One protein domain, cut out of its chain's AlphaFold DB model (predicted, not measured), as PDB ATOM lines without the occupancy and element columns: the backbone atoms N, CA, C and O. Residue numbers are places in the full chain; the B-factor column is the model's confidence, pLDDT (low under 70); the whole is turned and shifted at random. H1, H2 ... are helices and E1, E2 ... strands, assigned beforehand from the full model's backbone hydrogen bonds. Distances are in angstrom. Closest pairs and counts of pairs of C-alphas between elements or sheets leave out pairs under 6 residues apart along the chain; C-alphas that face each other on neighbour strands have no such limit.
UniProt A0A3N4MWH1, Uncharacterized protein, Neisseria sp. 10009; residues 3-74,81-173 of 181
ATOM      1  N   LYS A   3      78.351  78.118  75.438       94.75
ATOM      2  CA  LYS A   3      79.746  77.720  75.590       94.75
ATOM      3  C   LYS A   3      79.869  76.702  76.724       94.75
ATOM      4  O   LYS A   3      79.451  76.981  77.846       94.75
ATOM      5  N   ASN A   4      80.418  75.530  76.415       94.69
ATOM      6  CA  ASN A   4      80.594  74.393  77.322       94.69
ATOM      7  C   ASN A   4      82.037  73.860  77.279       94.69
ATOM      8  O   ASN A   4      82.916  74.489  76.692       94.69
ATOM      9  N   ILE A   5      82.296  72.694  77.878       93.44
ATOM     10  CA  ILE A   5      83.641  72.102  77.890       93.44
ATOM     11  C   ILE A   5      84.246  71.929  76.485       93.44
ATOM     12  O   ILE A   5      85.430  72.180  76.300       93.44
ATOM     13  N   PHE A   6      83.455  71.572  75.470       92.38
ATOM     14  CA  PHE A   6      83.975  71.350  74.118       92.38
ATOM     15  C   PHE A   6      84.433  72.649  73.463       92.38
ATOM     16  O   PHE A   6      85.521  72.690  72.890       92.38
ATOM     17  N   SER A   7      83.647  73.724  73.588       93.19
ATOM     18  CA  SER A   7      84.071  75.034  73.088       93.19
ATOM     19  C   SER A   7      85.281  75.553  73.863       93.19
ATOM     20  O   SER A   7      86.185  76.111  73.252       93.19
ATOM     21  N   ALA A   8      85.354  75.311  75.180       92.12
ATOM     22  CA  ALA A   8      86.532  75.671  75.968       92.12
ATOM     23  C   ALA A   8      87.790  74.961  75.452       92.12
ATOM     24  O   ALA A   8      88.796  75.612  75.193       92.12
ATOM     25  N   LEU A   9      87.732  73.642  75.245       90.62
ATOM     26  CA  LEU A   9      88.863  72.862  74.734       90.62
ATOM     27  C   LEU A   9      89.296  73.312  73.332       90.62
ATOM     28  O   LEU A   9      90.495  73.427  73.072       90.62
ATOM     29  N   GLN A  10      88.341  73.610  72.445       90.12
ATOM     30  CA  GLN A  10      88.635  74.155  71.118       90.12
ATOM     31  C   GLN A  10      89.336  75.514  71.214       90.12
ATOM     32  O   GLN A  10      90.379  75.708  70.591       90.12
ATOM     33  N   GLU A  11      88.823  76.428  72.035       90.31
ATOM     34  CA  GLU A  11      89.410  77.759  72.216       90.31
ATOM     35  C   GLU A  11      90.822  77.675  72.816       90.31
ATOM     36  O   GLU A  11      91.759  78.228  72.238       90.31
ATOM     37  N   CYS A  12      91.007  76.865  73.863       87.56
ATOM     38  CA  CYS A  12      92.305  76.566  74.478       87.56
ATOM     39  C   CYS A  12      93.330  75.978  73.493       87.56
ATOM     40  O   CYS A  12      94.532  76.157  73.682       87.56
ATOM     41  N   SER A  13      92.877  75.247  72.468       84.06
ATOM     42  CA  SER A  13      93.756  74.689  71.430       84.06
ATOM     43  C   SER A  13      94.148  75.714  70.359       84.06
ATOM     44  O   SER A  13      95.193  75.579  69.726       84.06
ATOM     45  N   SER A  14      93.313  76.738  70.158       78.56
ATOM     46  CA  SER A  14      93.424  77.696  69.053       78.56
ATOM     47  C   SER A  14      94.280  78.928  69.359       78.56
ATOM     48  O   SER A  14      94.725  79.602  68.429       78.56
ATOM     49  N   GLY A  15      94.554  79.225  70.634       71.50
ATOM     50  CA  GLY A  15      95.465  80.300  71.024       71.50
ATOM     51  C   GLY A  15      95.140  80.933  72.373       71.50
ATOM     52  O   GLY A  15      94.384  80.395  73.172       71.50
ATOM     53  N   SER A  16      95.749  82.095  72.618       70.50
ATOM     54  CA  SER A  16      95.737  82.787  73.916       70.50
ATOM     55  C   SER A  16      94.675  83.885  74.044       70.50
ATOM     56  O   SER A  16      94.543  84.462  75.116       70.50
ATOM     57  N   ASN A  17      93.949  84.199  72.964       83.12
ATOM     58  CA  ASN A  17      92.956  85.273  72.939       83.12
ATOM     59  C   ASN A  17      91.543  84.692  72.942       83.12
ATOM     60  O   ASN A  17      91.159  83.968  72.024       83.12
ATOM     61  N   PHE A  18      90.758  85.073  73.941       87.69
ATOM     62  CA  PHE A  18      89.394  84.611  74.141       87.69
ATOM     63  C   PHE A  18      88.429  85.761  73.897       87.69
ATOM     64  O   PHE A  18      88.543  86.824  74.507       87.69
ATOM     65  N   LEU A  19      87.458  85.529  73.015       89.75
ATOM     66  CA  LEU A  19      86.380  86.468  72.738       89.75
ATOM     67  C   LEU A  19      85.047  85.854  73.162       89.75
ATOM     68  O   LEU A  19      84.606  84.836  72.613       89.75
ATOM     69  N   ILE A  20      84.393  86.497  74.124       92.19
ATOM     70  CA  ILE A  20      83.037  86.164  74.556       92.19
ATOM     71  C   ILE A  20      82.064  87.158  73.927       92.19
ATOM     72  O   ILE A  20      82.145  88.366  74.173       92.19
ATOM     73  N   LYS A  21      81.155  86.644  73.095       91.50
ATOM     74  CA  LYS A  21      80.177  87.439  72.344       91.50
ATOM     75  C   LYS A  21      78.939  87.717  73.193       91.50
ATOM     76  O   LYS A  21      78.693  87.052  74.196       91.50
ATOM     77  N   ASN A  22      78.126  88.679  72.762       87.94
ATOM     78  CA  ASN A  22      76.987  89.151  73.553       87.94
ATOM     79  C   ASN A  22      75.935  88.087  73.879       87.94
ATOM     80  O   ASN A  22      75.402  88.080  74.984       87.94
ATOM     81  N   ASP A  23      75.677  87.174  72.945       88.94
ATOM     82  CA  ASP A  23      74.644  86.146  73.097       88.94
ATOM     83  C   ASP A  23      75.180  84.854  73.724       88.94
ATOM     84  O   ASP A  23      74.510  83.813  73.691       88.94
ATOM     85  N   ASP A  24      76.421  84.863  74.215       93.56
ATOM     86  CA  ASP A  24      77.036  83.677  74.785       93.56
ATOM     87  C   ASP A  24      76.508  83.362  76.180       93.56
ATOM     88  O   ASP A  24      76.266  84.229  77.016       93.56
ATOM     89  N   PHE A  25      76.336  82.069  76.427       93.81
ATOM     90  CA  PHE A  25      75.965  81.537  77.724       93.81
ATOM     91  C   PHE A  25      77.077  80.620  78.204       93.81
ATOM     92  O   PHE A  25      77.340  79.599  77.572       93.81
ATOM     93  N   LEU A  26      77.726  80.990  79.304       96.06
ATOM     94  CA  LEU A  26      78.881  80.274  79.834       96.06
ATOM     95  C   LEU A  26      78.418  79.245  80.870       96.06
ATOM     96  O   LEU A  26      77.780  79.609  81.860       96.06
ATOM     97  N   THR A  27      78.719  77.967  80.655       96.69
ATOM     98  CA  THR A  27      78.468  76.925  81.663       96.69
ATOM     99  C   THR A  27      79.618  76.846  82.675       96.69
ATOM    100  O   THR A  27      80.748  77.207  82.333       96.69
ATOM    101  N   PRO A  28      79.388  76.320  83.894       97.31
ATOM    102  CA  PRO A  28      80.441  76.008  84.857       97.31
ATOM    103  C   PRO A  28      81.616  75.264  84.235       97.31
ATOM    104  O   PRO A  28      82.760  75.667  84.407       97.31
ATOM    105  N   SER A  29      81.321  74.235  83.438       96.75
ATOM    106  CA  SER A  29      82.326  73.459  82.712       96.75
ATOM    107  C   SER A  29      83.191  74.298  81.765       96.75
ATOM    108  O   SER A  29      84.398  74.099  81.726       96.75
ATOM    109  N   TYR A  30      82.628  75.275  81.051       96.44
ATOM    110  CA  TYR A  30      83.436  76.207  80.258       96.44
ATOM    111  C   TYR A  30      84.322  77.089  81.148       96.44
ATOM    112  O   TYR A  30      85.512  77.257  80.885       96.44
ATOM    113  N   ILE A  31      83.737  77.643  82.211       97.06
ATOM    114  CA  ILE A  31      84.379  78.631  83.085       97.06
ATOM    115  C   ILE A  31      85.591  78.031  83.798       97.06
ATOM    116  O   ILE A  31      86.668  78.622  83.735       97.06
ATOM    117  N   VAL A  32      85.447  76.856  84.424       96.00
ATOM    118  CA  VAL A  32      86.563  76.206  85.134       96.00
ATOM    119  C   VAL A  32      87.692  75.834  84.175       96.00
ATOM    120  O   VAL A  32      88.856  76.041  84.504       96.00
ATOM    121  N   THR A  33      87.375  75.362  82.963       94.06
ATOM    122  CA  THR A  33      88.384  74.986  81.961       94.06
ATOM    123  C   THR A  33      89.166  76.198  81.463       94.06
ATOM    124  O   THR A  33      90.395  76.146  81.391       94.06
ATOM    125  N   ILE A  34      88.481  77.297  81.144       93.06
ATOM    126  CA  ILE A  34      89.141  78.527  80.697       93.06
ATOM    127  C   ILE A  34      89.950  79.151  81.834       93.06
ATOM    128  O   ILE A  34      91.091  79.540  81.607       93.06
ATOM    129  N   ALA A  35      89.418  79.189  83.060       93.31
ATOM    130  CA  ALA A  35      90.158  79.683  84.220       93.31
ATOM    131  C   ALA A  35      91.452  78.888  84.435       93.31
ATOM    132  O   ALA A  35      92.530  79.466  84.565       93.31
ATOM    133  N   ALA A  36      91.372  77.559  84.371       91.75
ATOM    134  CA  ALA A  36      92.544  76.705  84.450       91.75
ATOM    135  C   ALA A  36      93.556  77.071  83.339       91.75
ATOM    136  O   ALA A  36      94.718  77.392  83.610       91.75
ATOM    137  N   HIS A  37      93.113  77.134  82.084       90.06
ATOM    138  CA  HIS A  37      93.994  77.474  80.967       90.06
ATOM    139  C   HIS A  37      94.669  78.850  81.113       90.06
ATOM    140  O   HIS A  37      95.875  78.959  80.877       90.06
ATOM    141  N   LEU A  38      93.922  79.875  81.531       89.81
ATOM    142  CA  LEU A  38      94.421  81.234  81.774       89.81
ATOM    143  C   LEU A  38      95.362  81.321  82.981       89.81
ATOM    144  O   LEU A  38      96.204  82.209  83.042       89.81
ATOM    145  N   LYS A  39      95.232  80.425  83.961       88.88
ATOM    146  CA  LYS A  39      96.169  80.349  85.087       88.88
ATOM    147  C   LYS A  39      97.479  79.675  84.677       88.88
ATOM    148  O   LYS A  39      98.547  80.085  85.123       88.88
ATOM    149  N   LYS A  40      97.401  78.642  83.831       86.88
ATOM    150  CA  LYS A  40      98.558  77.864  83.358       86.88
ATOM    151  C   LYS A  40      99.427  78.631  82.372       86.88
ATOM    152  O   LYS A  40     100.650  78.524  82.414       86.88
ATOM    153  N   ASN A  41      98.792  79.363  81.469       82.00
ATOM    154  CA  ASN A  41      99.463  80.230  80.515       82.00
ATOM    155  C   ASN A  41      99.298  81.643  81.065       82.00
ATOM    156  O   ASN A  41      98.147  82.037  81.176       82.00
ATOM    157  N   PRO A  42     100.360  82.385  81.435       67.31
ATOM    158  CA  PRO A  42     100.274  83.692  82.104       67.31
ATOM    159  C   PRO A  42      99.724  84.776  81.162       67.31
ATOM    160  O   PRO A  42     100.417  85.699  80.741       67.31
ATOM    161  N   ILE A  43      98.463  84.610  80.794       73.50
ATOM    162  CA  ILE A  43      97.707  85.409  79.857       73.50
ATOM    163  C   ILE A  43      97.145  86.588  80.650       73.50
ATOM    164  O   ILE A  43      96.490  86.429  81.684       73.50
ATOM    165  N   THR A  44      97.452  87.793  80.184       74.56
ATOM    166  CA  THR A  44      96.989  89.034  80.802       74.56
ATOM    167  C   THR A  44      95.492  89.223  80.575       74.56
ATOM    168  O   THR A  44      94.931  88.712  79.607       74.56
ATOM    169  N   LEU A  45      94.845  90.000  81.449       76.44
ATOM    170  CA  LEU A  45      93.414  90.323  81.366       76.44
ATOM    171  C   LEU A  45      92.985  90.790  79.959       76.44
ATOM    172  O   LEU A  45      91.912  90.427  79.491       76.44
ATOM    173  N   ASP A  46      93.857  91.518  79.254       78.06
ATOM    174  CA  ASP A  46      93.609  92.061  77.907       78.06
ATOM    175  C   ASP A  46      93.337  90.997  76.828       78.06
ATOM    176  O   ASP A  46      92.726  91.283  75.792       78.06
ATOM    177  N   CYS A  47      93.770  89.759  77.065       80.06
ATOM    178  CA  CYS A  47      93.542  88.623  76.179       80.06
ATOM    179  C   CYS A  47      92.192  87.930  76.426       80.06
ATOM    180  O   CYS A  47      91.809  87.056  75.649       80.06
ATOM    181  N   PHE A  48      91.460  88.302  77.481       87.81
ATOM    182  CA  PHE A  48      90.126  87.789  77.781       87.81
ATOM    183  C   PHE A  48      89.082  88.897  77.589       87.81
ATOM    184  O   PHE A  48      88.762  89.664  78.498       87.81
ATOM    185  N   GLN A  49      88.547  88.992  76.373       89.75
ATOM    186  CA  GLN A  49      87.632  90.056  75.972       89.75
ATOM    187  C   GLN A  49      86.179  89.599  76.059       89.75
ATOM    188  O   GLN A  49      85.760  88.647  75.398       89.75
ATOM    189  N   VAL A  50      85.381  90.325  76.837       92.06
ATOM    190  CA  VAL A  50      83.947  90.073  76.996       92.06
ATOM    191  C   VAL A  50      83.181  91.268  76.454       92.06
ATOM    192  O   VAL A  50      83.292  92.362  76.996       92.06
ATOM    193  N   GLN A  51      82.402  91.073  75.391       92.19
ATOM    194  CA  GLN A  51      81.665  92.167  74.745       92.19
ATOM    195  C   GLN A  51      80.405  92.586  75.516       92.19
ATOM    196  O   GLN A  51      79.965  93.725  75.396       92.19
ATOM    197  N   SER A  52      79.838  91.677  76.315       91.69
ATOM    198  CA  SER A  52      78.583  91.902  77.034       91.69
ATOM    199  C   SER A  52      78.808  92.282  78.491       91.69
ATOM    200  O   SER A  52      79.387  91.518  79.265       91.69
ATOM    201  N   GLU A  53      78.248  93.425  78.889       90.88
ATOM    202  CA  GLU A  53      78.224  93.891  80.279       90.88
ATOM    203  C   GLU A  53      77.535  92.891  81.221       90.88
ATOM    204  O   GLU A  53      77.949  92.732  82.370       90.88
ATOM    205  N   SER A  54      76.511  92.167  80.750       91.44
ATOM    206  CA  SER A  54      75.810  91.183  81.584       91.44
ATOM    207  C   SER A  54      76.691  89.974  81.889       91.44
ATOM    208  O   SER A  54      76.707  89.493  83.024       91.44
ATOM    209  N   ILE A  55      77.484  89.526  80.911       93.44
ATOM    210  CA  ILE A  55      78.451  88.443  81.097       93.44
ATOM    211  C   ILE A  55      79.610  88.919  81.978       93.44
ATOM    212  O   ILE A  55      80.006  88.190  82.884       93.44
ATOM    213  N   GLN A  56      80.114  90.142  81.782       92.31
ATOM    214  CA  GLN A  56      81.138  90.726  82.658       92.31
ATOM    215  C   GLN A  56      80.667  90.779  84.117       92.31
ATOM    216  O   GLN A  56      81.373  90.333  85.022       92.31
ATOM    217  N   SER A  57      79.446  91.271  84.343       92.06
ATOM    218  CA  SER A  57      78.839  91.339  85.672       92.06
ATOM    219  C   SER A  57      78.645  89.951  86.282       92.06
ATOM    220  O   SER A  57      78.934  89.746  87.465       92.06
ATOM    221  N   TYR A  58      78.226  88.968  85.482       93.44
ATOM    222  CA  TYR A  58      78.125  87.578  85.917       93.44
ATOM    223  C   TYR A  58      79.490  87.007  86.329       93.44
ATOM    224  O   TYR A  58      79.607  86.500  87.443       93.44
ATOM    225  N   LEU A  59      80.527  87.152  85.497       94.31
ATOM    226  CA  LEU A  59      81.887  86.681  85.786       94.31
ATOM    227  C   LEU A  59      82.468  87.320  87.056       94.31
ATOM    228  O   LEU A  59      83.045  86.620  87.890       94.31
ATOM    229  N   ALA A  60      82.259  88.623  87.259       93.31
ATOM    230  CA  ALA A  60      82.626  89.292  88.508       93.31
ATOM    231  C   ALA A  60      81.866  88.696  89.709       93.31
ATOM    232  O   ALA A  60      82.459  88.356  90.736       93.31
ATOM    233  N   THR A  61      80.553  88.499  89.550       94.12
ATOM    234  CA  THR A  61      79.661  87.965  90.589       94.12
ATOM    235  C   THR A  61      80.054  86.557  91.026       94.12
ATOM    236  O   THR A  61      80.057  86.289  92.223       94.12
ATOM    237  N   ILE A  62      80.445  85.676  90.104       94.88
ATOM    238  CA  ILE A  62      80.911  84.323  90.449       94.88
ATOM    239  C   ILE A  62      82.376  84.278  90.904       94.88
ATOM    240  O   ILE A  62      82.861  83.206  91.232       94.88
ATOM    241  N   GLY A  63      83.091  85.406  90.937       94.38
ATOM    242  CA  GLY A  63      84.478  85.459  91.417       94.38
ATOM    243  C   GLY A  63      85.535  85.058  90.391       94.38
ATOM    244  O   GLY A  63      86.664  84.771  90.768       94.38
ATOM    245  N   PHE A  64      85.217  85.087  89.093       94.75
ATOM    246  CA  PHE A  64      86.166  84.730  88.032       94.75
ATOM    247  C   PHE A  64      87.433  85.601  88.061       94.75
ATOM    248  O   PHE A  64      88.549  85.088  88.098       94.75
ATOM    249  N   ASN A  65      87.260  86.927  88.105       92.81
ATOM    250  CA  ASN A  65      88.385  87.870  88.111       92.81
ATOM    251  C   ASN A  65      89.186  87.820  89.421       92.81
ATOM    252  O   ASN A  65      90.399  88.025  89.423       92.81
ATOM    253  N   GLU A  66      88.495  87.542  90.525       92.81
ATOM    254  CA  GLU A  66      89.076  87.399  91.857       92.81
ATOM    255  C   GLU A  66      90.008  86.183  91.893       92.81
ATOM    256  O   GLU A  66      91.176  86.318  92.242       92.81
ATOM    257  N   ALA A  67      89.543  85.027  91.414       92.31
ATOM    258  CA  ALA A  67      90.313  83.785  91.431       92.31
ATOM    259  C   ALA A  67      91.525  83.790  90.472       92.31
ATOM    260  O   ALA A  67      92.543  83.145  90.741       92.31
ATOM    261  N   LEU A  68      91.439  84.503  89.341       90.88
ATOM    262  CA  LEU A  68      92.518  84.555  88.344       90.88
ATOM    263  C   LEU A  68      93.540  85.660  88.604       90.88
ATOM    264  O   LEU A  68      94.745  85.407  88.543       90.88
ATOM    265  N   TRP A  69      93.062  86.871  88.887       90.50
ATOM    266  CA  TRP A  69      93.880  88.084  88.894       90.50
ATOM    267  C   TRP A  69      93.812  88.854  90.218       90.50
ATOM    268  O   TRP A  69      94.326  89.968  90.290       90.50
ATOM    269  N   ASN A  70      93.199  88.286  91.264       90.25
ATOM    270  CA  ASN A  70      93.001  88.931  92.567       90.25
ATOM    271  C   ASN A  70      92.256  90.274  92.476       90.25
ATOM    272  O   ASN A  70      92.470  91.164  93.298       90.25
ATOM    273  N   ILE A  71      91.387  90.438  91.474       91.06
ATOM    274  CA  ILE A  71      90.551  91.633  91.324       91.06
ATOM    275  C   ILE A  71      89.277  91.421  92.154       91.06
ATOM    276  O   ILE A  71      88.468  90.561  91.790       91.06
ATOM    277  N   PRO A  72      89.065  92.176  93.249       88.56
ATOM    278  CA  PRO A  72      87.934  91.949  94.139       88.56
ATOM    279  C   PRO A  72      86.594  92.169  93.439       88.56
ATOM    280  O   PRO A  72      86.428  93.091  92.637       88.56
ATOM    281  N   CYS A  73      85.604  91.352  93.788       88.31
ATOM    282  CA  CYS A  73      84.235  91.569  93.345       88.31
ATOM    283  C   CYS A  73      83.620  92.769  94.070       88.31
ATOM    284  O   CYS A  73      83.504  92.781  95.292       88.31
ATOM    285  N   THR A  74      83.162  93.758  93.308       85.00
ATOM    286  CA  THR A  74      82.430  94.922  93.830       85.00
ATOM    287  C   THR A  74      80.922  94.672  93.941       85.00
ATOM    288  O   THR A  74      80.215  95.431  94.601       85.00
ATOM    289  N   GLY A  81      75.649  80.446  97.415       92.00
ATOM    290  CA  GLY A  81      75.154  79.336  98.231       92.00
ATOM    291  C   GLY A  81      73.710  78.913  97.947       92.00
ATOM    292  O   GLY A  81      73.321  77.817  98.344       92.00
ATOM    293  N   SER A  82      72.914  79.741  97.258       91.88
ATOM    294  CA  SER A  82      71.502  79.460  96.952       91.88
ATOM    295  C   SER A  82      71.254  79.116  95.485       91.88
ATOM    296  O   SER A  82      70.329  78.366  95.174       91.88
ATOM    297  N   THR A  83      72.079  79.637  94.571       93.88
ATOM    298  CA  THR A  83      72.003  79.293  93.137       93.88
ATOM    299  C   THR A  83      73.347  78.991  92.486       93.88
ATOM    300  O   THR A  83      73.364  78.401  91.409       93.88
ATOM    301  N   TYR A  84      74.461  79.360  93.119       96.19
ATOM    302  CA  TYR A  84      75.811  79.053  92.649       96.19
ATOM    303  C   TYR A  84      76.809  79.059  93.815       96.19
ATOM    304  O   TYR A  84      76.552  79.686  94.847       96.19
ATOM    305  N   SER A  85      77.950  78.397  93.631       96.31
ATOM    306  CA  SER A  85      79.175  78.644  94.399       96.31
ATOM    307  C   SER A  85      80.078  79.600  93.627       96.31
ATOM    308  O   SER A  85      80.028  79.643  92.394       96.31
ATOM    309  N   VAL A  86      80.925  80.349  94.331       95.62
ATOM    310  CA  VAL A  86      81.974  81.112  93.643       95.62
ATOM    311  C   VAL A  86      82.965  80.149  92.989       95.62
ATOM    312  O   VAL A  86      83.055  78.979  93.366       95.62
ATOM    313  N   LEU A  87      83.663  80.639  91.972       96.38
ATOM    314  CA  LEU A  87      84.809  79.964  91.397       96.38
ATOM    315  C   LEU A  87      85.942  79.992  92.423       96.38
ATOM    316  O   LEU A  87      86.441  81.068  92.755       96.38
ATOM    317  N   THR A  88      86.353  78.820  92.894       94.56
ATOM    318  CA  THR A  88      87.418  78.703  93.894       94.56
ATOM    319  C   THR A  88      88.677  78.139  93.255       94.56
ATOM    320  O   THR A  88      88.624  77.139  92.539       94.56
ATOM    321  N   LEU A  89      89.808  78.798  93.512       93.50
ATOM    322  CA  LEU A  89      91.144  78.316  93.180       93.50
ATOM    323  C   LEU A  89      91.552  77.225  94.178       93.50
ATOM    324  O   LEU A  89      91.524  77.451  95.383       93.50
ATOM    325  N   LEU A  90      91.949  76.063  93.674       91.94
ATOM    326  CA  LEU A  90      92.378  74.906  94.459       91.94
ATOM    327  C   LEU A  90      93.910  74.849  94.451       91.94
ATOM    328  O   LEU A  90      94.494  74.084  93.688       91.94
ATOM    329  N   ASP A  91      94.578  75.742  95.184       88.12
ATOM    330  CA  ASP A  91      96.048  75.859  95.196       88.12
ATOM    331  C   ASP A  91      96.716  75.347  96.480       88.12
ATOM    332  O   ASP A  91      97.941  75.212  96.525       88.12
ATOM    333  N   ASN A  92      95.922  75.028  97.500       86.81
ATOM    334  CA  ASN A  92      96.363  74.430  98.751       86.81
ATOM    335  C   ASN A  92      95.253  73.558  99.375       86.81
ATOM    336  O   ASN A  92      94.105  73.579  98.922       86.81
ATOM    337  N   GLU A  93      95.608  72.786 100.404       85.94
ATOM    338  CA  GLU A  93      94.696  71.883 101.127       85.94
ATOM    339  C   GLU A  93      93.500  72.632 101.725       85.94
ATOM    340  O   GLU A  93      92.357  72.283 101.454       85.94
ATOM    341  N   GLU A  94      93.748  73.738 102.431       88.19
ATOM    342  CA  GLU A  94      92.703  74.550 103.069       88.19
ATOM    343  C   GLU A  94      91.718  75.131 102.039       88.19
ATOM    344  O   GLU A  94      90.502  75.113 102.241       88.19
ATOM    345  N   ALA A  95      92.224  75.610 100.900       88.19
ATOM    346  CA  ALA A  95      91.398  76.101  99.800       88.19
ATOM    347  C   ALA A  95      90.544  74.982  99.187       88.19
ATOM    348  O   ALA A  95      89.387  75.215  98.824       88.19
ATOM    349  N   THR A  96      91.086  73.767  99.114       89.56
ATOM    350  CA  THR A  96      90.388  72.584  98.598       89.56
ATOM    351  C   THR A  96      89.279  72.136  99.551       89.56
ATOM    352  O   THR A  96      88.134  71.980  99.121       89.56
ATOM    353  N   ASP A  97      89.567  72.048 100.848       89.81
ATOM    354  CA  ASP A  97      88.588  71.722 101.891       89.81
ATOM    355  C   ASP A  97      87.458  72.755 101.958       89.81
ATOM    356  O   ASP A  97      86.271  72.413 102.068       89.81
ATOM    357  N   SER A  98      87.815  74.035 101.847       90.81
ATOM    358  CA  SER A  98      86.866  75.146 101.805       90.81
ATOM    359  C   SER A  98      85.969  75.071 100.566       90.81
ATOM    360  O   SER A  98      84.743  75.187 100.682       90.81
ATOM    361  N   ALA A  99      86.542  74.799  99.387       92.56
ATOM    362  CA  ALA A  99      85.782  74.610  98.152       92.56
ATOM    363  C   ALA A  99      84.818  73.423  98.260       92.56
ATOM    364  O   ALA A  99      83.633  73.557  97.941       92.56
ATOM    365  N   ASN A 100      85.299  72.287  98.766       94.00
ATOM    366  CA  ASN A 100      84.497  71.088  98.959       94.00
ATOM    367  C   ASN A 100      83.320  71.350  99.913       94.00
ATOM    368  O   ASN A 100      82.159  71.126  99.563       94.00
ATOM    369  N   THR A 101      83.597  71.936 101.081       94.06
ATOM    370  CA  THR A 101      82.576  72.305 102.074       94.06
ATOM    371  C   THR A 101      81.539  73.262 101.486       94.06
ATOM    372  O   THR A 101      80.328  73.084 101.684       94.06
ATOM    373  N   GLN A 102      81.985  74.265 100.725       94.62
ATOM    374  CA  GLN A 102      81.098  75.225 100.074       94.62
ATOM    375  C   GLN A 102      80.199  74.543  99.039       94.62
ATOM    376  O   GLN A 102      78.991  74.788  99.030       94.62
ATOM    377  N   ILE A 103      80.750  73.678  98.189       95.81
ATOM    378  CA  ILE A 103      80.000  72.977  97.141       95.81
ATOM    379  C   ILE A 103      78.996  71.994  97.749       95.81
ATOM    380  O   ILE A 103      77.834  71.991  97.338       95.81
ATOM    381  N   ILE A 104      79.382  71.229  98.773       95.38
ATOM    382  CA  ILE A 104      78.472  70.325  99.495       95.38
ATOM    383  C   ILE A 104      77.321  71.111 100.143       95.38
ATOM    384  O   ILE A 104      76.158  70.690 100.075       95.38
ATOM    385  N   SER A 105      77.620  72.274 100.725       94.81
ATOM    386  CA  SER A 105      76.611  73.171 101.299       94.81
ATOM    387  C   SER A 105      75.673  73.726 100.223       94.81
ATOM    388  O   SER A 105      74.455  73.711 100.400       94.81
ATOM    389  N   CYS A 106      76.212  74.143  99.072       96.31
ATOM    390  CA  CYS A 106      75.425  74.590  97.922       96.31
ATOM    391  C   CYS A 106      74.483  73.491  97.433       96.31
ATOM    392  O   CYS A 106      73.291  73.735  97.296       96.31
ATOM    393  N   ILE A 107      74.984  72.272  97.216       94.75
ATOM    394  CA  ILE A 107      74.172  71.140  96.749       94.75
ATOM    395  C   ILE A 107      73.065  70.829  97.753       94.75
ATOM    396  O   ILE A 107      71.919  70.648  97.349       94.75
ATOM    397  N   SER A 108      73.377  70.841  99.051       94.88
ATOM    398  CA  SER A 108      72.372  70.654 100.103       94.88
ATOM    399  C   SER A 108      71.292  71.737 100.036       94.88
ATOM    400  O   SER A 108      70.108  71.421 100.060       94.88
ATOM    401  N   ASN A 109      71.664  73.002  99.843       95.06
ATOM    402  CA  ASN A 109      70.695  74.083  99.662       95.06
ATOM    403  C   ASN A 109      69.885  73.940  98.364       95.06
ATOM    404  O   ASN A 109      68.671  74.144  98.375       95.06
ATOM    405  N   PHE A 110      70.520  73.559  97.252       95.06
ATOM    406  CA  PHE A 110      69.870  73.382  95.949       95.06
ATOM    407  C   PHE A 110      68.799  72.293  95.992       95.06
ATOM    408  O   PHE A 110      67.775  72.409  95.320       95.06
ATOM    409  N   THR A 111      69.013  71.259  96.808       93.50
ATOM    410  CA  THR A 111      68.064  70.163  97.024       93.50
ATOM    411  C   THR A 111      67.130  70.405  98.210       93.50
ATOM    412  O   THR A 111      66.417  69.493  98.618       93.50
ATOM    413  N   THR A 112      67.087  71.620  98.770       93.50
ATOM    414  CA  THR A 112      66.263  71.961  99.951       93.50
ATOM    415  C   THR A 112      66.536  71.029 101.143       93.50
ATOM    416  O   THR A 112      65.631  70.603 101.853       93.50
ATOM    417  N   ASN A 113      67.805  70.678 101.347       91.44
ATOM    418  CA  ASN A 113      68.290  69.734 102.352       91.44
ATOM    419  C   ASN A 113      67.672  68.333 102.253       91.44
ATOM    420  O   ASN A 113      67.671  67.593 103.241       91.44
ATOM    421  N   TYR A 114      67.176  67.948 101.071       92.69
ATOM    422  CA  TYR A 114      66.697  66.595 100.827       92.69
ATOM    423  C   TYR A 114      67.813  65.579 101.088       92.69
ATOM    424  O   TYR A 114      68.947  65.746 100.632       92.69
ATOM    425  N   GLN A 115      67.473  64.524 101.825       92.25
ATOM    426  CA  GLN A 115      68.391  63.456 102.195       92.25
ATOM    427  C   GLN A 115      68.040  62.201 101.403       92.25
ATOM    428  O   GLN A 115      66.907  61.726 101.441       92.25
ATOM    429  N   SER A 116      69.022  61.671 100.686       93.56
ATOM    430  CA  SER A 116      68.937  60.364 100.039       93.56
ATOM    431  C   SER A 116      70.328  59.762  99.941       93.56
ATOM    432  O   SER A 116      71.316  60.494  99.887       93.56
ATOM    433  N   GLU A 117      70.392  58.436  99.882       93.69
ATOM    434  CA  GLU A 117      71.650  57.707  99.728       93.69
ATOM    435  C   GLU A 117      72.402  58.177  98.475       93.69
ATOM    436  O   GLU A 117      73.562  58.556  98.564       93.69
ATOM    437  N   GLY A 118      71.701  58.331  97.344       92.19
ATOM    438  CA  GLY A 118      72.297  58.839  96.105       92.19
ATOM    439  C   GLY A 118      72.854  60.265  96.203       92.19
ATOM    440  O   GLY A 118      73.889  60.553  95.605       92.19
ATOM    441  N   LEU A 119      72.223  61.164  96.970       92.00
ATOM    442  CA  LEU A 119      72.783  62.504  97.206       92.00
ATOM    443  C   LEU A 119      73.999  62.476  98.130       92.00
ATOM    444  O   LEU A 119      74.895  63.302  97.959       92.00
ATOM    445  N   ASN A 120      74.032  61.563  99.098       92.38
ATOM    446  CA  ASN A 120      75.189  61.396  99.969       92.38
ATOM    447  C   ASN A 120      76.368  60.822  99.179       92.38
ATOM    448  O   ASN A 120      77.432  61.432  99.189       92.38
ATOM    449  N   SER A 121      76.145  59.778  98.375       94.56
ATOM    450  CA  SER A 121      77.167  59.237  97.472       94.56
ATOM    451  C   SER A 121      77.667  60.277  96.467       94.56
ATOM    452  O   SER A 121      78.859  60.350  96.199       94.56
ATOM    453  N   LEU A 122      76.795  61.143  95.934       93.31
ATOM    454  CA  LEU A 122      77.234  62.240  95.064       93.31
ATOM    455  C   LEU A 122      78.168  63.219  95.795       93.31
ATOM    456  O   LEU A 122      79.146  63.678  95.209       93.31
ATOM    457  N   LYS A 123      77.871  63.563  97.054       93.75
ATOM    458  CA  LYS A 123      78.724  64.450  97.864       93.75
ATOM    459  C   LYS A 123      80.072  63.801  98.174       93.75
ATOM    460  O   LYS A 123      81.081  64.493  98.112       93.75
ATOM    461  N   GLU A 124      80.082  62.501  98.462       94.06
ATOM    462  CA  GLU A 124      81.308  61.718  98.659       94.06
ATOM    463  C   GLU A 124      82.174  61.732  97.395       94.06
ATOM    464  O   GLU A 124      83.330  62.140  97.464       94.06
ATOM    465  N   VAL A 125      81.595  61.434  96.226       93.50
ATOM    466  CA  VAL A 125      82.307  61.484  94.935       93.50
ATOM    467  C   VAL A 125      82.888  62.875  94.657       93.50
ATOM    468  O   VAL A 125      83.999  62.992  94.151       93.50
ATOM    469  N   ILE A 126      82.170  63.954  94.986       94.00
ATOM    470  CA  ILE A 126      82.700  65.320  94.836       94.00
ATOM    471  C   ILE A 126      83.914  65.551  95.742       94.00
ATOM    472  O   ILE A 126      84.876  66.182  95.300       94.00
ATOM    473  N   GLY A 127      83.877  65.044  96.976       91.94
ATOM    474  CA  GLY A 127      85.017  65.072  97.893       91.94
ATOM    475  C   GLY A 127      86.218  64.331  97.313       91.94
ATOM    476  O   GLY A 127      87.275  64.927  97.149       91.94
ATOM    477  N   GLU A 128      86.023  63.088  96.872       90.12
ATOM    478  CA  GLU A 128      87.086  62.269  96.273       90.12
ATOM    479  C   GLU A 128      87.717  62.935  95.041       90.12
ATOM    480  O   GLU A 128      88.931  62.885  94.841       90.12
ATOM    481  N   VAL A 129      86.914  63.585  94.193       89.81
ATOM    482  CA  VAL A 129      87.438  64.293  93.017       89.81
ATOM    483  C   VAL A 129      88.250  65.530  93.425       89.81
ATOM    484  O   VAL A 129      89.275  65.786  92.797       89.81
ATOM    485  N   HIS A 130      87.859  66.272  94.467       90.06
ATOM    486  CA  HIS A 130      88.682  67.365  95.006       90.06
ATOM    487  C   HIS A 130      89.994  66.851  95.612       90.06
ATOM    488  O   HIS A 130      91.058  67.396  95.302       90.06
ATOM    489  N   ASP A 131      89.934  65.774  96.395       84.19
ATOM    490  CA  ASP A 131      91.110  65.140  96.995       84.19
ATOM    491  C   ASP A 131      92.095  64.695  95.909       84.19
ATOM    492  O   ASP A 131      93.297  64.930  96.015       84.19
ATOM    493  N   ASN A 132      91.601  64.150  94.795       82.00
ATOM    494  CA  ASN A 132      92.444  63.756  93.667       82.00
ATOM    495  C   ASN A 132      93.207  64.933  93.038       82.00
ATOM    496  O   ASN A 132      94.371  64.771  92.658       82.00
ATOM    497  N   VAL A 133      92.591  66.117  92.945       79.88
ATOM    498  CA  VAL A 133      93.263  67.321  92.421       79.88
ATOM    499  C   VAL A 133      94.417  67.740  93.328       79.88
ATOM    500  O   VAL A 133      95.505  68.064  92.837       79.88
ATOM    501  N   TRP A 134      94.206  67.694  94.644       75.06
ATOM    502  CA  TRP A 134      95.202  68.109  95.626       75.06
ATOM    503  C   TRP A 134      96.263  67.030  95.898       75.06
ATOM    504  O   TRP A 134      97.453  67.246  95.631       75.06
ATOM    505  N   SER A 135      95.848  65.857  96.389       61.91
ATOM    506  CA  SER A 135      96.712  64.791  96.919       61.91
ATOM    507  C   SER A 135      97.627  64.165  95.869       61.91
ATOM    508  O   SER A 135      98.749  63.767  96.192       61.91
ATOM    509  N   HIS A 136      97.189  64.096  94.610       54.91
ATOM    510  CA  HIS A 136      97.977  63.496  93.531       54.91
ATOM    511  C   HIS A 136      98.619  64.522  92.591       54.91
ATOM    512  O   HIS A 136      99.634  64.220  91.961       54.91
ATOM    513  N   GLY A 137      98.096  65.749  92.530       52.31
ATOM    514  CA  GLY A 137      98.569  66.752  91.583       52.31
ATOM    515  C   GLY A 137      99.741  67.608  92.063       52.31
ATOM    516  O   GLY A 137     100.516  68.064  91.220       52.31
ATOM    517  N   LYS A 138      99.828  67.949  93.366       58.19
ATOM    518  CA  LYS A 138     100.463  69.226  93.799       58.19
ATOM    519  C   LYS A 138     100.072  70.392  92.867       58.19
ATOM    520  O   LYS A 138     100.861  71.309  92.630       58.19
ATOM    521  N   SER A 139      98.907  70.280  92.233       62.66
ATOM    522  CA  SER A 139      98.565  71.013  91.025       62.66
ATOM    523  C   SER A 139      97.382  71.885  91.345       62.66
ATOM    524  O   SER A 139      96.436  71.459  91.998       62.66
ATOM    525  N   THR A 140      97.457  73.109  90.864       83.00
ATOM    526  CA  THR A 140      96.381  74.070  90.993       83.00
ATOM    527  C   THR A 140      95.179  73.632  90.157       83.00
ATOM    528  O   THR A 140      95.349  73.124  89.051       83.00
ATOM    529  N   GLY A 141      93.967  73.858  90.648       90.69
ATOM    530  CA  GLY A 141      92.736  73.631  89.891       90.69
ATOM    531  C   GLY A 141      91.690  74.704  90.154       90.69
ATOM    532  O   GLY A 141      91.930  75.654  90.898       90.69
ATOM    533  N   PHE A 142      90.523  74.547  89.547       94.50
ATOM    534  CA  PHE A 142      89.351  75.364  89.829       94.50
ATOM    535  C   PHE A 142      88.113  74.488  89.929       94.50
ATOM    536  O   PHE A 142      87.964  73.542  89.152       94.50
ATOM    537  N   SER A 143      87.191  74.848  90.815       96.19
ATOM    538  CA  SER A 143      85.874  74.219  90.873       96.19
ATOM    539  C   SER A 143      84.766  75.232  91.125       96.19
ATOM    540  O   SER A 143      84.988  76.317  91.670       96.19
ATOM    541  N   MET A 144      83.563  74.887  90.667       97.19
ATOM    542  CA  MET A 144      82.338  75.619  90.980       97.19
ATOM    543  C   MET A 144      81.098  74.734  90.791       97.19
ATOM    544  O   MET A 144      81.139  73.698  90.123       97.19
ATOM    545  N   THR A 145      79.964  75.173  91.331       97.56
ATOM    546  CA  THR A 145      78.656  74.552  91.098       97.56
ATOM    547  C   THR A 145      77.572  75.589  90.822       97.56
ATOM    548  O   THR A 145      77.621  76.708  91.335       97.56
ATOM    549  N   GLN A 146      76.575  75.228  90.014       97.38
ATOM    550  CA  GLN A 146      75.453  76.099  89.674       97.38
ATOM    551  C   GLN A 146      74.134  75.331  89.550       97.38
ATOM    552  O   GLN A 146      74.068  74.249  88.966       97.38
ATOM    553  N   LEU A 147      73.058  75.935  90.057       96.88
ATOM    554  CA  LEU A 147      71.684  75.461  89.936       96.88
ATOM    555  C   LEU A 147      70.955  76.180  88.795       96.88
ATOM    556  O   LEU A 147      70.714  77.389  88.826       96.88
ATOM    557  N   TYR A 148      70.474  75.405  87.832       94.88
ATOM    558  CA  TYR A 148      69.587  75.854  86.768       94.88
ATOM    559  C   TYR A 148      68.131  75.554  87.125       94.88
ATOM    560  O   TYR A 148      67.550  74.583  86.643       94.88
ATOM    561  N   LYS A 149      67.518  76.416  87.951       89.94
ATOM    562  CA  LYS A 149      66.152  76.220  88.488       89.94
ATOM    563  C   LYS A 149      65.118  75.837  87.424       89.94
ATOM    564  O   LYS A 149      64.361  74.897  87.620       89.94
ATOM    565  N   LYS A 150      65.113  76.535  86.282       90.75
ATOM    566  CA  LYS A 150      64.157  76.285  85.185       90.75
ATOM    567  C   LYS A 150      64.335  74.915  84.521       90.75
ATOM    568  O   LYS A 150      63.372  74.386  83.987       90.75
ATOM    569  N   ALA A 151      65.551  74.374  84.539       91.31
ATOM    570  CA  ALA A 151      65.886  73.093  83.928       91.31
ATOM    571  C   ALA A 151      65.913  71.935  84.940       91.31
ATOM    572  O   ALA A 151      66.143  70.800  84.538       91.31
ATOM    573  N   GLY A 152      65.741  72.207  86.242       92.06
ATOM    574  CA  GLY A 152      65.865  71.190  87.292       92.06
ATOM    575  C   GLY A 152      67.250  70.532  87.347       92.06
ATOM    576  O   GLY A 152      67.356  69.371  87.723       92.06
ATOM    577  N   LYS A 153      68.304  71.249  86.936       94.81
ATOM    578  CA  LYS A 153      69.667  70.713  86.781       94.81
ATOM    579  C   LYS A 153      70.637  71.396  87.741       94.81
ATOM    580  O   LYS A 153      70.641  72.622  87.832       94.81
ATOM    581  N   ILE A 154      71.504  70.612  88.375       95.44
ATOM    582  CA  ILE A 154      72.716  71.091  89.050       95.44
ATOM    583  C   ILE A 154      73.905  70.736  88.157       95.44
ATOM    584  O   ILE A 154      73.975  69.627  87.628       95.44
ATOM    585  N   GLU A 155      74.821  71.674  87.955       96.75
ATOM    586  CA  GLU A 155      76.096  71.418  87.290       96.75
ATOM    587  C   GLU A 155      77.229  71.706  88.264       96.75
ATOM    588  O   GLU A 155      77.430  72.855  88.647       96.75
ATOM    589  N   PHE A 156      77.949  70.655  88.648       96.62
ATOM    590  CA  PHE A 156      79.255  70.735  89.291       96.62
ATOM    591  C   PHE A 156      80.326  70.585  88.211       96.62
ATOM    592  O   PHE A 156      80.203  69.726  87.334       96.62
ATOM    593  N   ALA A 157      81.353  71.425  88.262       96.38
ATOM    594  CA  ALA A 157      82.478  71.360  87.349       96.38
ATOM    595  C   ALA A 157      83.789  71.581  88.099       96.38
ATOM    596  O   ALA A 157      83.870  72.414  89.003       96.38
ATOM    597  N   LEU A 158      84.813  70.852  87.669       94.12
ATOM    598  CA  LEU A 158      86.168  70.942  88.181       94.12
ATOM    599  C   LEU A 158      87.152  70.778  87.019       94.12
ATOM    600  O   LEU A 158      86.929  69.962  86.124       94.12
ATOM    601  N   ALA A 159      88.224  71.563  87.033       92.00
ATOM    602  CA  ALA A 159      89.342  71.431  86.109       92.00
ATOM    603  C   ALA A 159      90.659  71.501  86.884       92.00
ATOM    604  O   ALA A 159      90.839  72.387  87.719       92.00
ATOM    605  N   ASP A 160      91.581  70.590  86.584       87.88
ATOM    606  CA  ASP A 160      92.930  70.583  87.142       87.88
ATOM    607  C   ASP A 160      93.959  71.151  86.147       87.88
ATOM    608  O   ASP A 160      93.721  71.243  84.938       87.88
ATOM    609  N   LEU A 161      95.119  71.562  86.661       79.00
ATOM    610  CA  LEU A 161      96.308  71.891  85.863       79.00
ATOM    611  C   LEU A 161      97.325  70.758  85.839       79.00
ATOM    612  O   LEU A 161      98.491  70.985  85.492       79.00
ATOM    613  N   GLY A 162      96.884  69.553  86.194       70.62
ATOM    614  CA  GLY A 162      97.722  68.387  86.386       70.62
ATOM    615  C   GLY A 162      98.444  67.932  85.118       70.62
ATOM    616  O   GLY A 162      98.317  68.483  84.016       70.62
ATOM    617  N   GLY A 163      99.229  66.863  85.265       62.75
ATOM    618  CA  GLY A 163      99.951  66.236  84.154       62.75
ATOM    619  C   GLY A 163      99.038  65.704  83.039       62.75
ATOM    620  O   GLY A 163      99.520  65.466  81.930       62.75
ATOM    621  N   GLY A 164      97.737  65.579  83.308       67.88
ATOM    622  CA  GLY A 164      96.752  64.925  82.460       67.88
ATOM    623  C   GLY A 164      96.672  63.433  82.772       67.88
ATOM    624  O   GLY A 164      97.694  62.784  83.001       67.88
ATOM    625  N   PHE A 165      95.455  62.887  82.740       67.31
ATOM    626  CA  PHE A 165      95.156  61.499  83.112       67.31
ATOM    627  C   PHE A 165      96.082  60.477  82.431       67.31
ATOM    628  O   PHE A 165      96.638  59.605  83.086       67.31
ATOM    629  N   LEU A 166      96.355  60.648  81.134       67.00
ATOM    630  CA  LEU A 166      97.256  59.771  80.379       67.00
ATOM    631  C   LEU A 166      98.702  59.791  80.900       67.00
ATOM    632  O   LEU A 166      99.355  58.751  80.952       67.00
ATOM    633  N   LYS A 167      99.226  60.960  81.291       66.75
ATOM    634  CA  LYS A 167     100.582  61.033  81.860       66.75
ATOM    635  C   LYS A 167     100.644  60.346  83.216       66.75
ATOM    636  O   LYS A 167     101.658  59.723  83.512       66.75
ATOM    637  N   GLU A 168      99.570  60.425  83.993       68.75
ATOM    638  CA  GLU A 168      99.479  59.764  85.290       68.75
ATOM    639  C   GLU A 168      99.372  58.240  85.151       68.75
ATOM    640  O   GLU A 168     100.100  57.512  85.821       68.75
ATOM    641  N   LEU A 169      98.574  57.748  84.198       69.88
ATOM    642  CA  LEU A 169      98.509  56.324  83.848       69.88
ATOM    643  C   LEU A 169      99.870  55.780  83.389       69.88
ATOM    644  O   LEU A 169     100.307  54.722  83.844       69.88
ATOM    645  N   ASN A 170     100.582  56.542  82.556       70.12
ATOM    646  CA  ASN A 170     101.943  56.201  82.151       70.12
ATOM    647  C   ASN A 170     102.924  56.229  83.336       70.12
ATOM    648  O   ASN A 170     103.802  55.371  83.416       70.12
ATOM    649  N   ARG A 171     102.770  57.164  84.288       71.62
ATOM    650  CA  ARG A 171     103.597  57.243  85.509       71.62
ATOM    651  C   ARG A 171     103.465  55.991  86.376       71.62
ATOM    652  O   ARG A 171     104.451  55.569  86.980       71.62
ATOM    653  N   VAL A 172     102.275  55.389  86.430       77.19
ATOM    654  CA  VAL A 172     102.016  54.137  87.164       77.19
ATOM    655  C   VAL A 172     102.221  52.873  86.311       77.19
ATOM    656  O   VAL A 172     101.865  51.782  86.748       77.19
ATOM    657  N   ASN A 173     102.838  52.994  85.127       75.31
ATOM    658  CA  ASN A 173     103.130  51.900  84.186       75.31
ATOM    659  C   ASN A 173     101.896  51.125  83.689       75.31
ATOM    660  O   ASN A 173     101.994  49.936  83.376       75.31
TER     661      ASN A 173
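What this domain is: This is residues 3 to 74 and 81 to 173 of the 181 residues of an uncharacterized protein of Neisseria sp. 10009 (UniProt A0A3N4MWH1). A three-stranded sheet, mainly the long hairpin of E4 and E5 with short E3 beside E4, lies between two groups of helices: the helical hairpin H5 and H6 covers one face, H2 and H4 the other, making three layers. Beyond H2, away from this sheet, lie H1 and a small sheet of E1 and E2, while H7 lies off at the last end of the printed part. The 165 printed residues run H1 E1 H2 E2 H3 H4 E3 H5 H6 E4 E5 H7, seven named helices and five named strands, of mixed class. The larger sheet has the order E3, E4, E5, all antiparallel; the smaller one is parallel. The whole is compact, with a radius of gyration of the C-alphas of 16.0 A and spans of 46 by 45 by 28 A.

Where its parts are: H1, residues 5 to 14, begins at C-alpha 5 (83.641, 72.102, 77.890) and is followed by E1, 18 to 20, H2, 28 to 40, 18.3 A long, and E2, 48 to 50. H3 is 53 to 61, H4 64 to 69 and E3 88 to 90. H5, 93 to 110, is 25.4 A long; H6, 117 to 136, is 27.7 A long. E4, 141 to 148, measures 23.5 A and E5, 153 to 160, 23.3 A. H7, 165 to 171, ends at C-alpha 171 (103.597, 57.243, 85.509).

How they stand to each other: E4 and E5 are antiparallel, with N 144 and O 157 at 3.0 A; E3 and E4 are too, with N 90 and O 141 at 2.8 A. H5 is on the sheet over E3 and E4 at a height of 8.9 A; H6 is on the same face at 11.2 A. H5 and H6 touch, Ile 104 to Lys 123 being the closest C-alphas at 6.1 A, at a shallow tilt of 20 degrees, opposite ways. On the opposite face H2 lies over E4 and E5 at a height of 7.5 A. H1 touches H2, closest C-alphas Ile 5 and Tyr 30 at 4.7 A. H2 touches H4 with residues 35 to 39 alone, closest C-alphas Lys 39 and Leu 68 at 6.5 A. H3 and H4 are close but not clearly touching, the C-alphas of Leu 59 and Asn 65 being closest at 7.0 A. E1, H2 and E2 form a strand-helix-strand unit, two parallel strands joined through a helix, with a right-handed crossover; N 20 and O 49 are 2.8 A apart. H7 and H6 are apart. In each of the seven helices every O i to N i+4 pair is within hydrogen-bond range.

The domain as a whole: The C-alphas of Glu 53 and Asn 173 are the two farthest apart, at 49.0 A. Residues 75 to 80 are not printed, and C-alphas 74 and 81 are 17.8 A apart across this cut. Of the links printed whole, none is long. Mean pLDDT of the printed part is 88.3; residue 42, residues 135 to 139 and residues 163 to 169 are under 70.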